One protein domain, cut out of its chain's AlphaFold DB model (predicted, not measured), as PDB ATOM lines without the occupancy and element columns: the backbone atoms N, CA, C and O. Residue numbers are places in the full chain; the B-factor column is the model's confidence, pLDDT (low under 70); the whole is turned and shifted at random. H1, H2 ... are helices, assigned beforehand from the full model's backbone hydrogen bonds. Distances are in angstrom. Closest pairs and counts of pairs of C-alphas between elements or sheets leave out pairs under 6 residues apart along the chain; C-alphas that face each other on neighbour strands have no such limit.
ATOM      1  N   PHE A 163     257.187 246.145 183.104       92.56
ATOM      2  CA  PHE A 163     256.102 246.935 183.692       92.56
ATOM      3  C   PHE A 163     256.498 248.393 183.885       92.56
ATOM      4  O   PHE A 163     255.780 249.296 183.461       92.56
ATOM      5  N   SER A 164     257.655 248.626 184.502       92.88
ATOM      6  CA  SER A 164     258.161 249.978 184.718       92.88
ATOM      7  C   SER A 164     258.263 250.745 183.396       92.88
ATOM      8  O   SER A 164     257.758 251.860 183.288       92.88
ATOM      9  N   GLN A 165     258.820 250.133 182.349       88.94
ATOM     10  CA  GLN A 165     258.930 250.746 181.023       88.94
ATOM     11  C   GLN A 165     257.561 250.983 180.369       88.94
ATOM     12  O   GLN A 165     257.306 252.081 179.874       88.94
ATOM     13  N   ALA A 166     256.665 249.997 180.419       91.38
ATOM     14  CA  ALA A 166     255.339 250.072 179.809       91.38
ATOM     15  C   ALA A 166     254.448 251.164 180.426       91.38
ATOM     16  O   ALA A 166     253.662 251.789 179.719       91.38
ATOM     17  N   PHE A 167     254.576 251.416 181.734       92.50
ATOM     18  CA  PHE A 167     253.702 252.345 182.463       92.50
ATOM     19  C   PHE A 167     254.349 253.686 182.830       92.50
ATOM     20  O   PHE A 167     253.644 254.592 183.271       92.50
ATOM     21  N   SER A 168     255.660 253.857 182.642       89.12
ATOM     22  CA  SER A 168     256.336 255.148 182.863       89.12
ATOM     23  C   SER A 168     256.288 256.070 181.643       89.12
ATOM     24  O   SER A 168     256.314 257.292 181.800       89.12
ATOM     25  N   GLY A 169     256.178 255.509 180.437       80.94
ATOM     26  CA  GLY A 169     256.270 256.242 179.175       80.94
ATOM     27  C   GLY A 169     254.940 256.761 178.623       80.94
ATOM     28  O   GLY A 169     253.991 257.016 179.361       80.94
ATOM     29  N   LYS A 170     254.909 256.926 177.301       87.94
ATOM     30  CA  LYS A 170     253.720 257.217 176.488       87.94
ATOM     31  C   LYS A 170     252.946 255.930 176.190       87.94
ATOM     32  O   LYS A 170     253.485 254.843 176.386       87.94
ATOM     33  N   PHE A 171     251.724 256.043 175.675       92.69
ATOM     34  CA  PHE A 171     250.915 254.909 175.200       92.69
ATOM     35  C   PHE A 171     250.491 253.913 176.298       92.69
ATOM     36  O   PHE A 171     250.345 252.707 176.065       92.69
ATOM     37  N   ARG A 172     250.307 254.418 177.526       94.06
ATOM     38  CA  ARG A 172     250.039 253.601 178.725       94.06
ATOM     39  C   ARG A 172     248.707 252.860 178.645       94.06
ATOM     40  O   ARG A 172     248.610 251.736 179.138       94.06
ATOM     41  N   SER A 173     247.686 253.471 178.040       93.69
ATOM     42  CA  SER A 173     246.347 252.882 177.949       93.69
ATOM     43  C   SER A 173     246.375 251.628 177.081       93.69
ATOM     44  O   SER A 173     245.877 250.576 177.488       93.69
ATOM     45  N   GLY A 174     247.028 251.703 175.919       94.81
ATOM     46  CA  GLY A 174     247.212 250.538 175.054       94.81
ATOM     47  C   GLY A 174     248.083 249.448 175.678       94.81
ATOM     48  O   GLY A 174     247.741 248.267 175.589       94.81
ATOM     49  N   ALA A 175     249.160 249.829 176.375       94.56
ATOM     50  CA  ALA A 175     250.010 248.885 177.100       94.56
ATOM     51  C   ALA A 175     249.232 248.126 178.190       94.56
ATOM     52  O   ALA A 175     249.344 246.901 178.285       94.56
ATOM     53  N   MET A 176     248.384 248.824 178.956       95.31
ATOM     54  CA  MET A 176     247.518 248.212 179.970       95.31
ATOM     55  C   MET A 176     246.563 247.192 179.352       95.31
ATOM     56  O   MET A 176     246.456 246.067 179.836       95.31
ATOM     57  N   VAL A 177     245.876 247.562 178.270       95.94
ATOM     58  CA  VAL A 177     244.901 246.676 177.620       95.94
ATOM     59  C   VAL A 177     245.584 245.457 176.999       95.94
ATOM     60  O   VAL A 177     245.104 244.339 177.177       95.94
ATOM     61  N   SER A 178     246.735 245.645 176.349       94.75
ATOM     62  CA  SER A 178     247.548 244.542 175.827       94.75
ATOM     63  C   SER A 178     247.965 243.569 176.937       94.75
ATOM     64  O   SER A 178     247.805 242.351 176.801       94.75
ATOM     65  N   PHE A 179     248.417 244.096 178.080       94.88
ATOM     66  CA  PHE A 179     248.747 243.281 179.246       94.88
ATOM     67  C   PHE A 179     247.528 242.506 179.767       94.88
ATOM     68  O   PHE A 179     247.619 241.293 179.944       94.88
ATOM     69  N   LEU A 180     246.386 243.170 179.971       95.56
ATOM     70  CA  LEU A 180     245.173 242.534 180.496       95.56
ATOM     71  C   LEU A 180     244.665 241.409 179.587       95.56
ATOM     72  O   LEU A 180     244.292 240.351 180.087       95.56
ATOM     73  N   ILE A 181     244.683 241.605 178.266       95.56
ATOM     74  CA  ILE A 181     244.271 240.571 177.304       95.56
ATOM     75  C   ILE A 181     245.245 239.394 177.331       95.56
ATOM     76  O   ILE A 181     244.809 238.243 177.394       95.56
ATOM     77  N   SER A 182     246.551 239.672 177.339       93.44
ATOM     78  CA  SER A 182     247.583 238.633 177.436       93.44
ATOM     79  C   SER A 182     247.444 237.824 178.727       93.44
ATOM     80  O   SER A 182     247.488 236.597 178.695       93.44
ATOM     81  N   ALA A 183     247.221 238.498 179.858       93.50
ATOM     82  CA  ALA A 183     247.060 237.879 181.171       93.50
ATOM     83  C   ALA A 183     245.753 237.083 181.300       93.50
ATOM     84  O   ALA A 183     245.735 236.043 181.954       93.50
ATOM     85  N   ALA A 184     244.672 237.538 180.658       94.31
ATOM     86  CA  ALA A 184     243.403 236.813 180.614       94.31
ATOM     87  C   ALA A 184     243.505 235.486 179.843       94.31
ATOM     88  O   ALA A 184     242.672 234.605 180.050       94.31
ATOM     89  N   ASN A 185     244.514 235.340 178.973       91.50
ATOM     90  CA  ASN A 185     244.808 234.127 178.206       91.50
ATOM     91  C   ASN A 185     243.583 233.558 177.460       91.50
ATOM     92  O   ASN A 185     243.354 232.350 177.406       91.50
ATOM     93  N   VAL A 186     242.761 234.455 176.910       89.69
ATOM     94  CA  VAL A 186     241.541 234.116 176.172       89.69
ATOM     95  C   VAL A 186     241.844 233.765 174.717       89.69
ATOM     96  O   VAL A 186     242.639 234.426 174.050       89.69
ATOM     97  N   THR A 187     241.162 232.743 174.203       91.00
ATOM     98  CA  THR A 187     241.213 232.356 172.789       91.00
ATOM     99  C   THR A 187     239.965 232.857 172.076       91.00
ATOM    100  O   THR A 187     238.845 232.512 172.450       91.00
ATOM    101  N   VAL A 188     240.150 233.630 171.007       91.31
ATOM    102  CA  VAL A 188     239.061 234.156 170.172       91.31
ATOM    103  C   VAL A 188     239.332 233.761 168.725       91.31
ATOM    104  O   VAL A 188     240.446 233.917 168.234       91.31
ATOM    105  N   LEU A 189     238.325 233.203 168.044       88.38
ATOM    106  CA  LEU A 189     238.439 232.700 166.664       88.38
ATOM    107  C   LEU A 189     239.567 231.666 166.470       88.38
ATOM    108  O   LEU A 189     240.218 231.635 165.432       88.38
ATOM    109  N   LYS A 190     239.791 230.812 167.481       87.62
ATOM    110  CA  LYS A 190     240.911 229.853 167.554       87.62
ATOM    111  C   LYS A 190     242.300 230.500 167.604       87.62
ATOM    112  O   LYS A 190     243.276 229.775 167.568       87.62
ATOM    113  N   VAL A 191     242.415 231.820 167.726       90.38
ATOM    114  CA  VAL A 191     243.697 232.517 167.884       90.38
ATOM    115  C   VAL A 191     243.878 232.903 169.349       90.38
ATOM    116  O   VAL A 191     242.967 233.459 169.971       90.38
ATOM    117  N   GLY A 192     245.039 232.569 169.907       90.62
ATOM    118  CA  GLY A 192     245.393 232.864 171.292       90.62
ATOM    119  C   GLY A 192     245.543 234.356 171.609       90.62
ATOM    120  O   GLY A 192     245.579 235.223 170.732       90.62
ATOM    121  N   ALA A 193     245.654 234.646 172.904       92.75
ATOM    122  CA  ALA A 193     245.687 235.999 173.453       92.75
ATOM    123  C   ALA A 193     246.805 236.923 172.924       92.75
ATOM    124  O   ALA A 193     246.503 238.102 172.731       92.75
ATOM    125  N   PRO A 194     248.052 236.472 172.649       91.75
ATOM    126  CA  PRO A 194     249.138 237.376 172.246       91.75
ATOM    127  C   PRO A 194     248.832 238.206 170.994       91.75
ATOM    128  O   PRO A 194     249.162 239.389 170.928       91.75
ATOM    129  N   PHE A 195     248.148 237.611 170.016       93.62
ATOM    130  CA  PHE A 195     247.701 238.316 168.817       93.62
ATOM    131  C   PHE A 195     246.688 239.417 169.149       93.62
ATOM    132  O   PHE A 195     246.866 240.577 168.777       93.62
ATOM    133  N   TRP A 196     245.636 239.063 169.888       94.88
ATOM    134  CA  TRP A 196     244.569 239.995 170.250       94.88
ATOM    135  C   TRP A 196     245.057 241.105 171.176       94.88
ATOM    136  O   TRP A 196     244.617 242.243 171.040       94.88
ATOM    137  N   ALA A 197     246.000 240.803 172.064       94.94
ATOM    138  CA  ALA A 197     246.649 241.783 172.919       94.94
ATOM    139  C   ALA A 197     247.329 242.886 172.102       94.94
ATOM    140  O   ALA A 197     247.135 244.065 172.387       94.94
ATOM    141  N   LEU A 198     248.051 242.517 171.039       93.31
ATOM    142  CA  LEU A 198     248.671 243.492 170.143       93.31
ATOM    143  C   LEU A 198     247.641 244.296 169.360       93.31
ATOM    144  O   LEU A 198     247.729 245.519 169.336       93.31
ATOM    145  N   ILE A 199     246.657 243.637 168.744       94.94
ATOM    146  CA  ILE A 199     245.655 244.321 167.918       94.94
ATOM    147  C   ILE A 199     244.820 245.287 168.756       94.94
ATOM    148  O   ILE A 199     244.706 246.465 168.423       94.94
ATOM    149  N   VAL A 200     244.245 244.807 169.855       95.88
ATOM    150  CA  VAL A 200     243.372 245.625 170.699       95.88
ATOM    151  C   VAL A 200     244.186 246.664 171.461       95.88
ATOM    152  O   VAL A 200     243.758 247.811 171.537       95.88
ATOM    153  N   GLY A 201     245.375 246.308 171.957       95.12
ATOM    154  CA  GLY A 201     246.296 247.263 172.571       95.12
ATOM    155  C   GLY A 201     246.625 248.414 171.623       95.12
ATOM    156  O   GLY A 201     246.461 249.570 171.995       95.12
ATOM    157  N   PHE A 202     246.976 248.106 170.372       94.12
ATOM    158  CA  PHE A 202     247.253 249.104 169.339       94.12
ATOM    159  C   PHE A 202     246.036 249.979 169.013       94.12
ATOM    160  O   PHE A 202     246.155 251.200 168.943       94.12
ATOM    161  N   ILE A 203     244.848 249.384 168.863       96.12
ATOM    162  CA  ILE A 203     243.605 250.140 168.643       96.12
ATOM    163  C   ILE A 203     243.347 251.098 169.809       96.12
ATOM    164  O   ILE A 203     243.021 252.261 169.586       96.12
ATOM    165  N   VAL A 204     243.519 250.640 171.049       95.94
ATOM    166  CA  VAL A 204     243.345 251.483 172.237       95.94
ATOM    167  C   VAL A 204     244.369 252.611 172.261       95.94
ATOM    168  O   VAL A 204     243.980 253.748 172.515       95.94
ATOM    169  N   THR A 205     245.630 252.344 171.915       94.38
ATOM    170  CA  THR A 205     246.643 253.394 171.757       94.38
ATOM    171  C   THR A 205     246.194 254.453 170.745       94.38
ATOM    172  O   THR A 205     246.250 255.645 171.029       94.38
ATOM    173  N   LEU A 206     245.670 254.043 169.586       93.00
ATOM    174  CA  LEU A 206     245.189 254.966 168.550       93.00
ATOM    175  C   LEU A 206     243.942 255.764 168.944       93.00
ATOM    176  O   LEU A 206     243.672 256.808 168.346       93.00
ATOM    177  N   LEU A 207     243.133 255.269 169.876       94.00
ATOM    178  CA  LEU A 207     241.894 255.927 170.290       94.00
ATOM    179  C   LEU A 207     242.098 256.824 171.509       94.00
ATOM    180  O   LEU A 207     241.580 257.938 171.518       94.00
ATOM    181  N   LEU A 208     242.835 256.345 172.511       92.81
ATOM    182  CA  LEU A 208     242.948 256.987 173.823       92.81
ATOM    183  C   LEU A 208     244.273 257.719 174.030       92.81
ATOM    184  O   LEU A 208     244.294 258.720 174.734       92.81
ATOM    185  N   ASP A 209     245.351 257.282 173.380       90.12
ATOM    186  CA  ASP A 209     246.686 257.868 173.547       90.12
ATOM    187  C   ASP A 209     247.068 258.750 172.331       90.12
ATOM    188  O   ASP A 209     248.230 258.843 171.934       90.12
ATOM    189  N   ARG A 210     246.084 259.410 171.694       84.56
ATOM    190  CA  ARG A 210     246.304 260.262 170.501       84.56
ATOM    191  C   ARG A 210     247.231 261.444 170.757       84.56
ATOM    192  O   ARG A 210     248.033 261.791 169.889       84.56
ATOM    193  N   ASP A 211     247.133 262.047 171.933       84.50
ATOM    194  CA  ASP A 211     247.940 263.213 172.290       84.50
ATOM    195  C   ASP A 211     249.431 262.863 172.341       84.50
ATOM    196  O   ASP A 211     250.277 263.647 171.904       84.50
ATOM    197  N   ASP A 212     249.760 261.636 172.753       85.25
ATOM    198  CA  ASP A 212     251.129 261.136 172.761       85.25
ATOM    199  C   ASP A 212     251.731 261.068 171.351       85.25
ATOM    200  O   ASP A 212     252.913 261.397 171.187       85.25
ATOM    201  N   TYR A 213     250.935 260.719 170.332       82.00
ATOM    202  CA  TYR A 213     251.370 260.745 168.930       82.00
ATOM    203  C   TYR A 213     251.665 262.166 168.455       82.00
ATOM    204  O   TYR A 213     252.709 262.404 167.845       82.00
ATOM    205  N   THR A 214     250.788 263.121 168.768       79.50
ATOM    206  CA  THR A 214     250.979 264.536 168.412       79.50
ATOM    207  C   THR A 214     252.256 265.094 169.039       79.50
ATOM    208  O   THR A 214     253.038 265.771 168.374       79.50
ATOM    209  N   LEU A 215     252.531 264.748 170.299       76.38
ATOM    210  CA  LEU A 215     253.749 265.159 170.997       76.38
ATOM    211  C   LEU A 215     255.027 264.572 170.381       76.38
ATOM    212  O   LEU A 215     256.065 265.224 170.421       76.38
ATOM    213  N   ILE A 216     254.988 263.336 169.869       80.06
ATOM    214  CA  ILE A 216     256.142 262.744 169.170       80.06
ATOM    215  C   ILE A 216     256.361 263.451 167.835       80.06
ATOM    216  O   ILE A 216     257.487 263.850 167.547       80.06
ATOM    217  N   LYS A 217     255.291 263.650 167.059       79.88
ATOM    218  CA  LYS A 217     255.365 264.307 165.753       79.88
ATOM    219  C   LYS A 217     255.958 265.713 165.863       79.88
ATOM    220  O   LYS A 217     256.963 265.998 165.231       79.88
ATOM    221  N   ASN A 218     255.427 266.529 166.773       76.25
ATOM    222  CA  ASN A 218     255.904 267.895 166.992       76.25
ATOM    223  C   ASN A 218     257.370 267.966 167.447       76.25
ATOM    224  O   ASN A 218     258.013 268.998 167.277       76.25
ATOM    225  N   ARG A 219     257.890 266.915 168.091       76.62
ATOM    226  CA  ARG A 219     259.297 266.848 168.489       76.62
ATOM    227  C   ARG A 219     260.197 266.484 167.308       76.62
ATOM    228  O   ARG A 219     261.227 267.123 167.158       76.62
ATOM    229  N   SER A 220     259.784 265.517 166.485       74.12
ATOM    230  CA  SER A 220     260.487 265.168 165.242       74.12
ATOM    231  C   SER A 220     260.593 266.379 164.319       74.12
ATOM    232  O   SER A 220     261.690 266.726 163.906       74.12
ATOM    233  N   ASP A 221     259.475 267.078 164.095       75.81
ATOM    234  CA  ASP A 221     259.425 268.244 163.206       75.81
ATOM    235  C   ASP A 221     260.396 269.355 163.670       75.81
ATOM    236  O   ASP A 221     261.041 270.002 162.852       75.81
ATOM    237  N   ARG A 222     260.566 269.539 164.990       69.62
ATOM    238  CA  ARG A 222     261.532 270.499 165.561       69.62
ATOM    239  C   ARG A 222     262.988 270.065 165.413       69.62
ATOM    240  O   ARG A 222     263.839 270.907 165.153       69.62
ATOM    241  N   GLU A 223     263.280 268.782 165.625       75.44
ATOM    242  CA  GLU A 223     264.638 268.237 165.469       75.44
ATOM    243  C   GLU A 223     265.087 268.312 163.994       75.44
ATOM    244  O   GLU A 223     266.245 268.631 163.719       75.44
ATOM    245  N   ASP A 224     264.160 268.115 163.051       73.25
ATOM    246  CA  ASP A 224     264.399 268.284 161.613       73.25
ATOM    247  C   ASP A 224     264.607 269.766 161.235       73.25
ATOM    248  O   ASP A 224     265.525 270.089 160.480       73.25
ATOM    249  N   GLU A 225     263.816 270.693 161.792       70.75
ATOM    250  CA  GLU A 225     263.998 272.143 161.595       70.75
ATOM    251  C   GLU A 225     265.354 272.648 162.124       70.75
ATOM    252  O   GLU A 225     266.026 273.428 161.445       70.75
ATOM    253  N   GLU A 226     265.797 272.185 163.298       67.69
ATOM    254  CA  GLU A 226     267.108 272.540 163.862       67.69
ATOM    255  C   GLU A 226     268.278 271.995 163.030       67.69
ATOM    256  O   GLU A 226     269.304 272.665 162.923       67.69
ATOM    257  N   GLN A 227     268.141 270.823 162.399       62.91
ATOM    258  CA  GLN A 227     269.173 270.274 161.509       62.91
ATOM    259  C   GLN A 227     269.268 270.993 160.159       62.91
ATOM    260  O   GLN A 227     270.335 270.986 159.552       62.91
ATOM    261  N   ILE A 228     268.182 271.608 159.681       66.12
ATOM    262  CA  ILE A 228     268.160 272.379 158.424       66.12
ATOM    263  C   ILE A 228     268.693 273.808 158.633       66.12
ATOM    264  O   ILE A 228     269.154 274.446 157.686       66.12
ATOM    265  N   ALA A 229     268.632 274.323 159.863       59.00
ATOM    266  CA  ALA A 229     269.075 275.670 160.216       59.00
ATOM    267  C   ALA A 229     270.595 275.807 160.474       59.00
ATOM    268  O   ALA A 229     271.054 276.916 160.762       59.00
ATOM    269  N   VAL A 230     271.364 274.715 160.374       47.88
ATOM    270  CA  VAL A 230     272.828 274.634 160.580       47.88
ATOM    271  C   VAL A 230     273.530 274.309 159.265       47.88
ATOM    272  O   VAL A 230     274.591 274.927 159.011       47.88
TER     273      VAL A 230
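What this domain is: This is residues 163 to 230 of the 230 residues of an uncharacterized protein of Aneurinibacillus danicus (UniProt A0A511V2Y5). The longest helix, H4, makes an arm that runs on from one end of a helical hairpin, H2 and H3, and its residues 217 to 230, of which 217 to 228 belong to H4, stick out free. H2 and H3 pack side by side as the core of the body, and the short helix H1 folds back at the corner with the first residues of H2, away from H3. The printed part has 68 residues, with four named helices in the order H1, H2, H3, H4 and no named strand; the class is all helix. The whole is only just loose, close to extended, with a radius of gyration of the C-alphas of 16.2 A, and it spans 55 by 25 by 18 A, the arm making much of the length.

Where its parts are: Find C-alpha 210 at (246.304, 260.262, 170.501); from there H4, residues 210 to 228, runs 27.8 A to C-alpha 228 at (268.160, 272.379, 158.424). Before it, look at H3, residues 193 to 208, which is 21.2 A long. H2, residues 172 to 184, is 18.2 A long. Go back to C-alpha 163 at (256.102, 246.935, 183.692), where H1, residues 163 to 168, begins.

How they stand to each other: Start at H4, which touches no helix. It and H3 meet only through their link, the single residue Asp 209, and are near each other, with 6 pairs of C-alphas within 10 A. Look next at the hairpin of H3 and H2, which touch with 36 pairs of C-alphas within 8 A; the closest are the C-alphas of Ser 178 and Ala 197, 4.1 A apart. Their lines stand at a shallow tilt of 24 degrees, opposite ways. H1 and H2 touch only at the corner by their link, H2 with residues 172 to 176 alone, and their closest C-alphas, those of Ala 166 and Ala 175, are 6.1 A apart. H1 and H2 run opposite ways, at a shallow tilt of 24 degrees. H1 is apart from H3 and from H4, and H2 is apart from H4. In H1, H2, H3 and H4 every O i to N i+4 pair is within hydrogen-bond range.

The domain as a whole: Measure from Lys 190 to Val 230, whose C-alphas are the two farthest apart, at 55.4 A. Without residues 217 to 230, which stand free, the body has 54 residues and spans 38 by 22 by 12 A. The printed part has no cut and ends at Val 230, the chain's last residue. The links from H1 to H2 and from H3 to H4 are tight, and the one from H2 to H3, with 8 residues, is short. The mean pLDDT of the printed part is 86.8; look for values under 70 at residue 222 and residues 226 to 230.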